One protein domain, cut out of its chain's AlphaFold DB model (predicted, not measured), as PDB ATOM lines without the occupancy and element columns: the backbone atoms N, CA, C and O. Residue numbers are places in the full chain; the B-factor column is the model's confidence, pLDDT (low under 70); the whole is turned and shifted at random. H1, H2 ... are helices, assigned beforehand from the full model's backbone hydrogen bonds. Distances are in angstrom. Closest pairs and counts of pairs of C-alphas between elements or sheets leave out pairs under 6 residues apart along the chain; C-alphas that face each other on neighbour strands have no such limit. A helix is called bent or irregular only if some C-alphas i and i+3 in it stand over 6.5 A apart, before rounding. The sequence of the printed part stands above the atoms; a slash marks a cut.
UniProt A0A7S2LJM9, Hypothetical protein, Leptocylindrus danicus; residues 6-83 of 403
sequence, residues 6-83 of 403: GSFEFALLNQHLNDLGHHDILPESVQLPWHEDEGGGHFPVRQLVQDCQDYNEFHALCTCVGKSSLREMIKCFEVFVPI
ATOM      1  N   GLY A   6     -11.345  23.180  -8.553       97.19
ATOM      2  CA  GLY A   6     -12.790  23.033  -8.736       97.19
ATOM      3  C   GLY A   6     -13.560  24.346  -8.922       97.19
ATOM      4  O   GLY A   6     -14.748  24.326  -9.245       97.19
ATOM      5  N   SER A   7     -12.907  25.496  -8.733       97.81
ATOM      6  CA  SER A   7     -13.497  26.837  -8.838       97.81
ATOM      7  C   SER A   7     -12.945  27.660 -10.003       97.81
ATOM      8  O   SER A   7     -13.244  28.857 -10.091       97.81
ATOM      9  N   PHE A   8     -12.145  27.071 -10.897       97.81
ATOM     10  CA  PHE A   8     -11.561  27.802 -12.019       97.81
ATOM     11  C   PHE A   8     -12.612  28.370 -12.977       97.81
ATOM     12  O   PHE A   8     -13.680  27.810 -13.222       97.81
ATOM     13  N   GLU A   9     -12.322  29.544 -13.532       96.06
ATOM     14  CA  GLU A   9     -13.192  30.176 -14.515       96.06
ATOM     15  C   GLU A   9     -12.942  29.587 -15.901       96.06
ATOM     16  O   GLU A   9     -12.027  30.006 -16.604       96.06
ATOM     17  N   PHE A  10     -13.773  28.627 -16.316       97.12
ATOM     18  CA  PHE A  10     -13.620  27.965 -17.616       97.12
ATOM     19  C   PHE A  10     -13.647  28.939 -18.800       97.12
ATOM     20  O   PHE A  10     -12.958  28.700 -19.788       97.12
ATOM     21  N   ALA A  11     -14.357  30.068 -18.701       95.75
ATOM     22  CA  ALA A  11     -14.314  31.122 -19.716       95.75
ATOM     23  C   ALA A  11     -12.902  31.715 -19.882       95.75
ATOM     24  O   ALA A  11     -12.447  31.893 -21.012       95.75
ATOM     25  N   LEU A  12     -12.186  31.947 -18.775       95.81
ATOM     26  CA  LEU A  12     -10.805  32.430 -18.782       95.81
ATOM     27  C   LEU A  12      -9.850  31.372 -19.349       95.81
ATOM     28  O   LEU A  12      -8.972  31.703 -20.141       95.81
ATOM     29  N   LEU A  13     -10.050  30.095 -19.003       96.00
ATOM     30  CA  LEU A  13      -9.251  28.992 -19.553       96.00
ATOM     31  C   LEU A  13      -9.452  28.839 -21.065       96.00
ATOM     32  O   LEU A  13      -8.483  28.724 -21.812       96.00
ATOM     33  N   ASN A  14     -10.705  28.890 -21.522       94.94
ATOM     34  CA  ASN A  14     -11.044  28.833 -22.939       94.94
ATOM     35  C   ASN A  14     -10.469  30.035 -23.697       94.94
ATOM     36  O   ASN A  14      -9.922  29.882 -24.786       94.94
ATOM     37  N   GLN A  15     -10.550  31.241 -23.125       93.94
ATOM     38  CA  GLN A  15      -9.918  32.420 -23.713       93.94
ATOM     39  C   GLN A  15      -8.397  32.243 -23.812       93.94
ATOM     40  O   GLN A  15      -7.835  32.473 -24.879       93.94
ATOM     41  N   HIS A  16      -7.746  31.761 -22.750       93.88
ATOM     42  CA  HIS A  16      -6.306  31.509 -22.741       93.88
ATOM     43  C   HIS A  16      -5.877  30.526 -23.842       93.88
ATOM     44  O   HIS A  16      -4.906  30.780 -24.552       93.88
ATOM     45  N   LEU A  17      -6.620  29.430 -24.032       92.50
ATOM     46  CA  LEU A  17      -6.374  28.478 -25.121       92.50
ATOM     47  C   LEU A  17      -6.517  29.126 -26.504       92.50
ATOM     48  O   LEU A  17      -5.672  28.914 -27.376       92.50
ATOM     49  N   ASN A  18      -7.554  29.942 -26.698       90.69
ATOM     50  CA  ASN A  18      -7.781  30.646 -27.959       90.69
ATOM     51  C   ASN A  18      -6.670  31.663 -28.264       90.69
ATOM     52  O   ASN A  18      -6.228  31.755 -29.409       90.69
ATOM     53  N   ASP A  19      -6.171  32.372 -27.248       92.00
ATOM     54  CA  ASP A  19      -5.096  33.359 -27.388       92.00
ATOM     55  C   ASP A  19      -3.749  32.714 -27.772       92.00
ATOM     56  O   ASP A  19      -2.965  33.314 -28.510       92.00
ATOM     57  N   LEU A  20      -3.485  31.475 -27.333       89.94
ATOM     58  CA  LEU A  20      -2.304  30.708 -27.755       89.94
ATOM     59  C   LEU A  20      -2.361  30.304 -29.240       89.94
ATOM     60  O   LEU A  20      -1.321  30.086 -29.863       89.94
ATOM     61  N   GLY A  21      -3.561  30.175 -29.815       83.88
ATOM     62  CA  GLY A  21      -3.771  29.775 -31.210       83.88
ATOM     63  C   GLY A  21      -3.401  28.318 -31.530       83.88
ATOM     64  O   GLY A  21      -3.465  27.915 -32.693       83.88
ATOM     65  N   HIS A  22      -3.012  27.523 -30.528       80.75
ATOM     66  CA  HIS A  22      -2.722  26.095 -30.644       80.75
ATOM     67  C   HIS A  22      -2.956  25.357 -29.316       80.75
ATOM     68  O   HIS A  22      -2.789  25.913 -28.234       80.75
ATOM     69  N   HIS A  23      -3.232  24.055 -29.398       85.62
ATOM     70  CA  HIS A  23      -3.510  23.201 -28.233       85.62
ATOM     71  C   HIS A  23      -2.307  22.342 -27.799       85.62
ATOM     72  O   HIS A  23      -2.463  21.413 -27.012       85.62
ATOM     73  N   ASP A  24      -1.095  22.651 -28.278       84.12
ATOM     74  CA  ASP A  24       0.128  21.883 -27.973       84.12
ATOM     75  C   ASP A  24       0.534  21.924 -26.489       84.12
ATOM     76  O   ASP A  24       1.322  21.088 -26.044       84.12
ATOM     77  N   ILE A  25      -0.025  22.864 -25.713       86.25
ATOM     78  CA  ILE A  25       0.108  22.911 -24.249       86.25
ATOM     79  C   ILE A  25      -0.572  21.714 -23.568       86.25
ATOM     80  O   ILE A  25      -0.117  21.264 -22.518       86.25
ATOM     81  N   LEU A  26      -1.625  21.160 -24.182       90.75
ATOM     82  CA  LEU A  26      -2.300  19.963 -23.697       90.75
ATOM     83  C   LEU A  26      -1.504  18.717 -24.106       90.75
ATOM     84  O   LEU A  26      -1.072  18.624 -25.262       90.75
ATOM     85  N   PRO A  27      -1.327  17.721 -23.225       89.88
ATOM     86  CA  PRO A  27      -0.762  16.433 -23.615       89.88
ATOM     87  C   PRO A  27      -1.708  15.696 -24.575       89.88
ATOM     88  O   PRO A  27      -2.917  15.901 -24.539       89.88
ATOM     89  N   GLU A  28      -1.177  14.815 -25.428       90.69
ATOM     90  CA  GLU A  28      -2.012  14.011 -26.345       90.69
ATOM     91  C   GLU A  28      -3.062  13.192 -25.592       90.69
ATOM     92  O   GLU A  28      -4.220  13.124 -25.994       90.69
ATOM     93  N   SER A  29      -2.644  12.604 -24.473       88.25
ATOM     94  CA  SER A  29      -3.525  11.954 -23.520       88.25
ATOM     95  C   SER A  29      -2.996  12.122 -22.104       88.25
ATOM     96  O   SER A  29      -1.807  12.370 -21.892       88.25
ATOM     97  N   VAL A  30      -3.887  11.946 -21.143       85.75
ATOM     98  CA  VAL A  30      -3.563  11.814 -19.724       85.75
ATOM     99  C   VAL A  30      -3.920  10.414 -19.260       85.75
ATOM    100  O   VAL A  30      -4.885   9.813 -19.730       85.75
ATOM    101  N   GLN A  31      -3.089   9.866 -18.385       78.81
ATOM    102  CA  GLN A  31      -3.323   8.554 -17.808       78.81
ATOM    103  C   GLN A  31      -4.254   8.712 -16.607       78.81
ATOM    104  O   GLN A  31      -3.922   9.426 -15.663       78.81
ATOM    105  N   LEU A  32      -5.397   8.036 -16.651       76.75
ATOM    106  CA  LEU A  32      -6.351   8.006 -15.551       76.75
ATOM    107  C   LEU A  32      -5.798   7.159 -14.391       76.75
ATOM    108  O   LEU A  32      -5.082   6.180 -14.633       76.75
ATOM    109  N   PRO A  33      -6.129   7.499 -13.133       65.19
ATOM    110  CA  PRO A  33      -5.599   6.793 -11.968       65.19
ATOM    111  C   PRO A  33      -6.157   5.366 -11.807       65.19
ATOM    112  O   PRO A  33      -5.543   4.550 -11.125       65.19
ATOM    113  N   TRP A  34      -7.274   5.022 -12.463       69.81
ATOM    114  CA  TRP A  34      -7.817   3.658 -12.498       69.81
ATOM    115  C   TRP A  34      -7.386   2.908 -13.771       69.81
ATOM    116  O   TRP A  34      -7.552   3.383 -14.892       69.81
ATOM    117  N   HIS A  35      -6.836   1.704 -13.594       56.91
ATOM    118  CA  HIS A  35      -6.159   0.926 -14.642       56.91
ATOM    119  C   HIS A  35      -7.053  -0.064 -15.422       56.91
ATOM    120  O   HIS A  35      -6.538  -0.800 -16.263       56.91
ATOM    121  N   GLU A  36      -8.361  -0.132 -15.149       49.25
ATOM    122  CA  GLU A  36      -9.147  -1.349 -15.428       49.25
ATOM    123  C   GLU A  36     -10.045  -1.345 -16.682       49.25
ATOM    124  O   GLU A  36     -10.557  -2.405 -17.034       49.25
ATOM    125  N   ASP A  37     -10.201  -0.237 -17.414       46.25
ATOM    126  CA  ASP A  37     -11.092  -0.221 -18.591       46.25
ATOM    127  C   ASP A  37     -10.362  -0.562 -19.913       46.25
ATOM    128  O   ASP A  37      -9.218  -0.148 -20.155       46.25
ATOM    129  N   GLU A  38     -11.040  -1.318 -20.793       40.25
ATOM    130  CA  GLU A  38     -10.572  -1.739 -22.126       40.25
ATOM    131  C   GLU A  38     -10.185  -0.523 -22.996       40.25
ATOM    132  O   GLU A  38     -11.015   0.109 -23.646       40.25
ATOM    133  N   GLY A  39      -8.898  -0.169 -22.985       47.50
ATOM    134  CA  GLY A  39      -8.360   1.033 -23.639       47.50
ATOM    135  C   GLY A  39      -7.026   1.526 -23.064       47.50
ATOM    136  O   GLY A  39      -6.423   2.445 -23.612       47.50
ATOM    137  N   GLY A  40      -6.541   0.916 -21.976       53.81
ATOM    138  CA  GLY A  40      -5.243   1.243 -21.376       53.81
ATOM    139  C   GLY A  40      -5.256   2.491 -20.488       53.81
ATOM    140  O   GLY A  40      -4.189   2.988 -20.145       53.81
ATOM    141  N   GLY A  41      -6.438   3.004 -20.119       65.88
ATOM    142  CA  GLY A  41      -6.576   4.117 -19.172       65.88
ATOM    143  C   GLY A  41      -6.139   5.490 -19.701       65.88
ATOM    144  O   GLY A  41      -5.902   6.389 -18.902       65.88
ATOM    145  N   HIS A  42      -6.017   5.676 -21.020       78.12
ATOM    146  CA  HIS A  42      -5.613   6.953 -21.621       78.12
ATOM    147  C   HIS A  42      -6.825   7.807 -22.032       78.12
ATOM    148  O   HIS A  42      -7.619   7.408 -22.880       78.12
ATOM    149  N   PHE A  43      -6.937   9.009 -21.467       86.31
ATOM    150  CA  PHE A  43      -7.962  10.007 -21.782       86.31
ATOM    151  C   PHE A  43      -7.426  11.012 -22.824       86.31
ATOM    152  O   PHE A  43      -6.460  11.719 -22.525       86.31
ATOM    153  N   PRO A  44      -7.988  11.080 -24.051       90.94
ATOM    154  CA  PRO A  44      -7.414  11.825 -25.180       90.94
ATOM    155  C   PRO A  44      -7.724  13.333 -25.120       90.94
ATOM    156  O   PRO A  44      -8.381  13.891 -26.000       90.94
ATOM    157  N   VAL A  45      -7.256  14.004 -24.064       92.50
ATOM    158  CA  VAL A  45      -7.633  15.387 -23.736       92.50
ATOM    159  C   VAL A  45      -7.397  16.383 -24.875       92.50
ATOM    160  O   VAL A  45      -8.288  17.177 -25.169       92.50
ATOM    161  N   ARG A  46      -6.245  16.339 -25.564       94.06
ATOM    162  CA  ARG A  46      -5.949  17.310 -26.633       94.06
ATOM    163  C   ARG A  46      -6.974  17.232 -27.758       94.06
ATOM    164  O   ARG A  46      -7.433  18.273 -28.215       94.06
ATOM    165  N   GLN A  47      -7.322  16.019 -28.191       93.88
ATOM    166  CA  GLN A  47      -8.294  15.833 -29.265       93.88
ATOM    167  C   GLN A  47      -9.684  16.301 -28.824       93.88
ATOM    168  O   GLN A  47     -10.319  17.056 -29.547       93.88
ATOM    169  N   LEU A  48     -10.127  15.921 -27.622       94.31
ATOM    170  CA  LEU A  48     -11.443  16.311 -27.105       94.31
ATOM    171  C   LEU A  48     -11.610  17.834 -27.027       94.31
ATOM    172  O   LEU A  48     -12.651  18.359 -27.411       94.31
ATOM    173  N   VAL A  49     -10.575  18.549 -26.577       94.69
ATOM    174  CA  VAL A  49     -10.597  20.017 -26.534       94.69
ATOM    175  C   VAL A  49     -10.547  20.620 -27.944       94.69
ATOM    176  O   VAL A  49     -11.257  21.582 -28.210       94.69
ATOM    177  N   GLN A  50      -9.763  20.050 -28.868       93.38
ATOM    178  CA  GLN A  50      -9.706  20.502 -30.268       93.38
ATOM    179  C   GLN A  50     -11.022  20.300 -31.030       93.38
ATOM    180  O   GLN A  50     -11.316  21.067 -31.946       93.38
ATOM    181  N   ASP A  51     -11.786  19.270 -30.671       94.88
ATOM    182  CA  ASP A  51     -13.056  18.940 -31.312       94.88
ATOM    183  C   ASP A  51     -14.198  19.875 -30.859       94.88
ATOM    184  O   ASP A  51     -15.211  19.968 -31.560       94.88
ATOM    185  N   CYS A  52     -14.029  20.611 -29.750       95.50
ATOM    186  CA  CYS A  52     -15.004  21.592 -29.268       95.50
ATOM    187  C   CYS A  52     -15.169  22.748 -30.270       95.50
ATOM    188  O   CYS A  52     -14.216  23.452 -30.600       95.50
ATOM    189  N   GLN A  53     -16.396  22.975 -30.737       93.75
ATOM    190  CA  GLN A  53     -16.725  24.024 -31.710       93.75
ATOM    191  C   GLN A  53     -16.959  25.393 -31.065       93.75
ATOM    192  O   GLN A  53     -16.789  26.427 -31.715       93.75
ATOM    193  N   ASP A  54     -17.383  25.408 -29.803       94.50
ATOM    194  CA  ASP A  54     -17.667  26.622 -29.054       94.50
ATOM    195  C   ASP A  54     -17.403  26.460 -27.547       94.50
ATOM    196  O   ASP A  54     -17.001  25.402 -27.053       94.50
ATOM    197  N   TYR A  55     -17.625  27.547 -26.803       95.94
ATOM    198  CA  TYR A  55     -17.456  27.561 -25.352       95.94
ATOM    199  C   TYR A  55     -18.411  26.607 -24.624       95.94
ATOM    200  O   TYR A  55     -18.038  26.089 -23.579       95.94
ATOM    201  N   ASN A  56     -19.621  26.365 -25.135       96.88
ATOM    202  CA  ASN A  56     -20.583  25.501 -24.450       96.88
ATOM    203  C   ASN A  56     -20.142  24.037 -24.515       96.88
ATOM    204  O   ASN A  56     -20.293  23.319 -23.530       96.88
ATOM    205  N   GLU A  57     -19.568  23.604 -25.640       96.62
ATOM    206  CA  GLU A  57     -18.975  22.267 -25.765       96.62
ATOM    207  C   GLU A  57     -17.755  22.105 -24.845       96.62
ATOM    208  O   GLU A  57     -17.675  21.116 -24.114       96.62
ATOM    209  N   PHE A  58     -16.865  23.105 -24.789       96.75
ATOM    210  CA  PHE A  58     -15.738  23.105 -23.844       96.75
ATOM    211  C   PHE A  58     -16.207  23.105 -22.381       96.75
ATOM    212  O   PHE A  58     -15.687  22.358 -21.554       96.75
ATOM    213  N   HIS A  59     -17.213  23.916 -22.052       97.00
ATOM    214  CA  HIS A  59     -17.809  23.965 -20.722       97.00
ATOM    215  C   HIS A  59     -18.395  22.607 -20.333       97.00
ATOM    216  O   HIS A  59     -18.068  22.091 -19.272       97.00
ATOM    217  N   ALA A  60     -19.192  21.989 -21.211       95.31
ATOM    218  CA  ALA A  60     -19.774  20.673 -20.969       95.31
ATOM    219  C   ALA A  60     -18.706  19.591 -20.735       95.31
ATOM    220  O   ALA A  60     -18.914  18.699 -19.916       95.31
ATOM    221  N   LEU A  61     -17.561  19.686 -21.421       95.06
ATOM    222  CA  LEU A  61     -16.420  18.790 -21.234       95.06
ATOM    223  C   LEU A  61     -15.753  18.963 -19.854       95.06
ATOM    224  O   LEU A  61     -15.255  17.991 -19.292       95.06
ATOM    225  N   CYS A  62     -15.775  20.175 -19.297       96.44
ATOM    226  CA  CYS A  62     -15.211  20.510 -17.986       96.44
ATOM    227  C   CYS A  62     -16.186  20.307 -16.805       96.44
ATOM    228  O   CYS A  62     -15.780  20.495 -15.657       96.44
ATOM    229  N   THR A  63     -17.452  19.946 -17.052       95.81
ATOM    230  CA  THR A  63     -18.488  19.814 -16.008       95.81
ATOM    231  C   THR A  63     -18.979  18.384 -15.793       95.81
ATOM    232  O   THR A  63     -19.162  17.621 -16.739       95.81
ATOM    233  N   CYS A  64     -19.312  18.060 -14.542       93.31
ATOM    234  CA  CYS A  64     -19.814  16.758 -14.099       93.31
ATOM    235  C   CYS A  64     -21.349  16.715 -13.919       93.31
ATOM    236  O   CYS A  64     -21.875  15.825 -13.257       93.31
ATOM    237  N   VAL A  65     -22.090  17.665 -14.498       91.12
ATOM    238  CA  VAL A  65     -23.551  17.763 -14.322       91.12
ATOM    239  C   VAL A  65     -24.271  16.550 -14.927       91.12
ATOM    240  O   VAL A  65     -24.102  16.223 -16.105       91.12
ATOM    241  N   GLY A  66     -25.110  15.897 -14.125       86.69
ATOM    242  CA  GLY A  66     -25.898  14.721 -14.484       86.69
ATOM    243  C   GLY A  66     -25.100  13.420 -14.603       86.69
ATOM    244  O   GLY A  66     -25.567  12.499 -15.279       86.69
ATOM    245  N   LYS A  67     -23.893  13.333 -14.025       86.19
ATOM    246  CA  LYS A  67     -23.012  12.156 -14.182       86.19
ATOM    247  C   LYS A  67     -23.111  11.148 -13.039       86.19
ATOM    248  O   LYS A  67     -22.882   9.965 -13.286       86.19
ATOM    249  N   SER A  68     -23.423  11.597 -11.821       86.69
ATOM    250  CA  SER A  68     -23.516  10.765 -10.605       86.69
ATOM    251  C   SER A  68     -22.342   9.784 -10.424       86.69
ATOM    252  O   SER A  68     -22.530   8.612 -10.094       86.69
ATOM    253  N   SER A  69     -21.114  10.247 -10.677       85.69
ATOM    254  CA  SER A  69     -19.906   9.417 -10.633       85.69
ATOM    255  C   SER A  69     -18.662  10.233 -10.297       85.69
ATOM    256  O   SER A  69     -18.245  11.097 -11.066       85.69
ATOM    257  N   LEU A  70     -18.004   9.885  -9.188       82.69
ATOM    258  CA  LEU A  70     -16.713  10.458  -8.803       82.69
ATOM    259  C   LEU A  70     -15.639  10.249  -9.887       82.69
ATOM    260  O   LEU A  70     -14.823  11.130 -10.137       82.69
ATOM    261  N   ARG A  71     -15.662   9.112 -10.598       84.25
ATOM    262  CA  ARG A  71     -14.726   8.868 -11.710       84.25
ATOM    263  C   ARG A  71     -14.962   9.831 -12.875       84.25
ATOM    264  O   ARG A  71     -14.001  10.298 -13.478       84.25
ATOM    265  N   GLU A  72     -16.218  10.140 -13.196       88.25
ATOM    266  CA  GLU A  72     -16.539  11.127 -14.237       88.25
ATOM    267  C   GLU A  72     -16.178  12.551 -13.792       88.25
ATOM    268  O   GLU A  72     -15.670  13.326 -14.599       88.25
ATOM    269  N   MET A  73     -16.341  12.863 -12.503       90.81
ATOM    270  CA  MET A  73     -15.892  14.129 -11.919       90.81
ATOM    271  C   MET A  73     -14.379  14.305 -12.091       90.81
ATOM    272  O   MET A  73     -13.942  15.308 -12.649       90.81
ATOM    273  N   ILE A  74     -13.577  13.292 -11.745       86.69
ATOM    274  CA  ILE A  74     -12.114  13.345 -11.906       86.69
ATOM    275  C   ILE A  74     -11.714  13.511 -13.383       86.69
ATOM    276  O   ILE A  74     -10.788  14.264 -13.686       86.69
ATOM    277  N   LYS A  75     -12.430  12.887 -14.333       88.50
ATOM    278  CA  LYS A  75     -12.183  13.102 -15.775       88.50
ATOM    279  C   LYS A  75     -12.361  14.563 -16.197       88.50
ATOM    280  O   LYS A  75     -11.686  14.991 -17.128       88.50
ATOM    281  N   CYS A  76     -13.221  15.332 -15.530       93.75
ATOM    282  CA  CYS A  76     -13.389  16.756 -15.828       93.75
ATOM    283  C   CYS A  76     -12.100  17.541 -15.524       93.75
ATOM    284  O   CYS A  76     -11.670  18.356 -16.338       93.75
ATOM    285  N   PHE A  77     -11.426  17.246 -14.407       93.31
ATOM    286  CA  PHE A  77     -10.147  17.880 -14.042       93.31
ATOM    287  C   PHE A  77      -9.048  17.597 -15.059       93.31
ATOM    288  O   PHE A  77      -8.258  18.479 -15.397       93.31
ATOM    289  N   GLU A  78      -9.033  16.385 -15.606       91.06
ATOM    290  CA  GLU A  78      -8.090  15.978 -16.643       91.06
ATOM    291  C   GLU A  78      -8.210  16.794 -17.942       91.06
ATOM    292  O   GLU A  78      -7.273  16.813 -18.742       91.06
ATOM    293  N   VAL A  79      -9.318  17.517 -18.137       93.62
ATOM    294  CA  VAL A  79      -9.523  18.432 -19.267       93.62
ATOM    295  C   VAL A  79      -8.809  19.762 -19.039       93.62
ATOM    296  O   VAL A  79      -8.080  20.234 -19.913       93.62
ATOM    297  N   PHE A  80      -9.008  20.378 -17.871       94.31
ATOM    298  CA  PHE A  80      -8.621  21.772 -17.649       94.31
ATOM    299  C   PHE A  80      -7.360  21.961 -16.799       94.31
ATOM    300  O   PHE A  80      -6.655  22.957 -16.971       94.31
ATOM    301  N   VAL A  81      -7.009  21.015 -15.923       93.88
ATOM    302  CA  VAL A  81      -5.775  21.092 -15.122       93.88
ATOM    303  C   VAL A  81      -4.521  21.193 -16.006       93.88
ATOM    304  O   VAL A  81      -3.646  22.006 -15.686       93.88
ATOM    305  N   PRO A  82      -4.394  20.466 -17.140       92.06
ATOM    306  CA  PRO A  82      -3.236  20.620 -18.020       92.06
ATOM    307  C   PRO A  82      -3.067  22.030 -18.613       92.06
ATOM    308  O   PRO A  82      -1.946  22.397 -18.953       92.06
ATOM    309  N   ILE A  83      -4.138  22.831 -18.705       93.50
ATOM    310  CA  ILE A  83      -4.092  24.218 -19.206       93.50
ATOM    311  C   ILE A  83      -3.350  25.127 -18.216       93.50
ATOM    312  O   ILE A  83      -2.596  26.014 -18.615       93.50
TER     313      ILE A  83
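What this domain is: This is residues 6 to 83 of the 403 residues of the protein "Hypothetical protein" of Leptocylindrus danicus (UniProt A0A7S2LJM9). One long helix, H4, has its last part, residues 76 to 83, set among three shorter helices: it crosses H3 and H2 and ends beside the first part of H1. A long loop, residues 21 to 44, leaves H1, runs out along the domain and folds back to H2, and its turn makes the end of the longest axis opposite H1. The printed part has 78 residues with four named helices, in the order H1, H2, H3, H4, and no named strand; 40 residues are in the helices, and the class is all helix. The whole is compact, with a radius of gyration of the C-alphas of 12.5 A, and its C-alphas span 37 by 26 by 20 A.

How they stand to each other: From Gly 6 the printed part soon reaches H1, residues 10 to 20. A long link of 24 residues separates it from H2, residues 45 to 51, and H1 and H2 are apart. Within this link, residues 30 to 31 pair with residues 42 to 43, antiparallel, a pairing too short to make named strands. A tight link of three residues leads from H2 to H3, residues 55 to 62. H2 and H3 are close but not clearly touching: their closest C-alphas are those of Val 49 and Phe 58, 6.6 A apart, and the helices run opposite ways at a shallow tilt of 23 degrees. H3 touches H1, with closest C-alphas of His 59 and Phe 10, 6.6 A apart; they run opposite ways at a steep tilt of 69 degrees, only just short of about perpendicular. After a short link comes H4, residues 70 to 83, the hub, which touches the three other helices. H4 touches H3 with residues 76 to 80 alone, the closest C-alphas being those of Cys 76 and Cys 62, 4.7 A apart, at a steep tilt of 57 degrees, opposite ways. H4 and H2 only just touch, with 3 pairs of C-alphas within 8 A; H4 does so with residues 78 to 79 alone, the closest C-alphas, of Val 79 and Val 45, are 5.7 A apart, and the helices stand about perpendicular, at 79 degrees. H4 touches H1 with residues 80 to 83 alone, the C-alphas of Ile 83 and Leu 13 being closest at 7.0 A; they run the same way at a tilt of 37 degrees, only just steep. The helix packing is mostly crossed, with none of these four touching pairs at a shallow tilt. In H1, H2 and H3 every O i to N i+4 pair is within hydrogen-bond range; in H4 5 of 10 are, beside 9 of 11 O i to N i+3 pairs.

Where its parts are: H1 begins at C-alpha 10, (-13.620, 27.965, -17.616), and is 15.4 A long from first to last C-alpha. H2 measures 10.0 A and begins at C-alpha 45, (-7.633, 15.387, -23.736). H3 measures 10.4 A. H4, the longest helix with 14 residues, measures 21.4 A and ends at C-alpha 83, (-4.092, 24.218, -19.206). H4 is irregular, but only just: C-alphas 79 and 82 are 6.8 A apart.

The domain as a whole: The two C-alphas farthest apart are those of Asp 19 and Glu 36, at 36.9 A, while the first and last printed C-alphas, of Gly 6 and Ile 83, are 13.7 A apart. The printed part has no cut. The link from H1 to H2 is the long one, and the C-alphas of its residues 21 to 44 lie 9 to 20 A from the mean of the C-alphas. The mean pLDDT of the printed part is 87.1, and residues 33 to 41, in that link, are under 70.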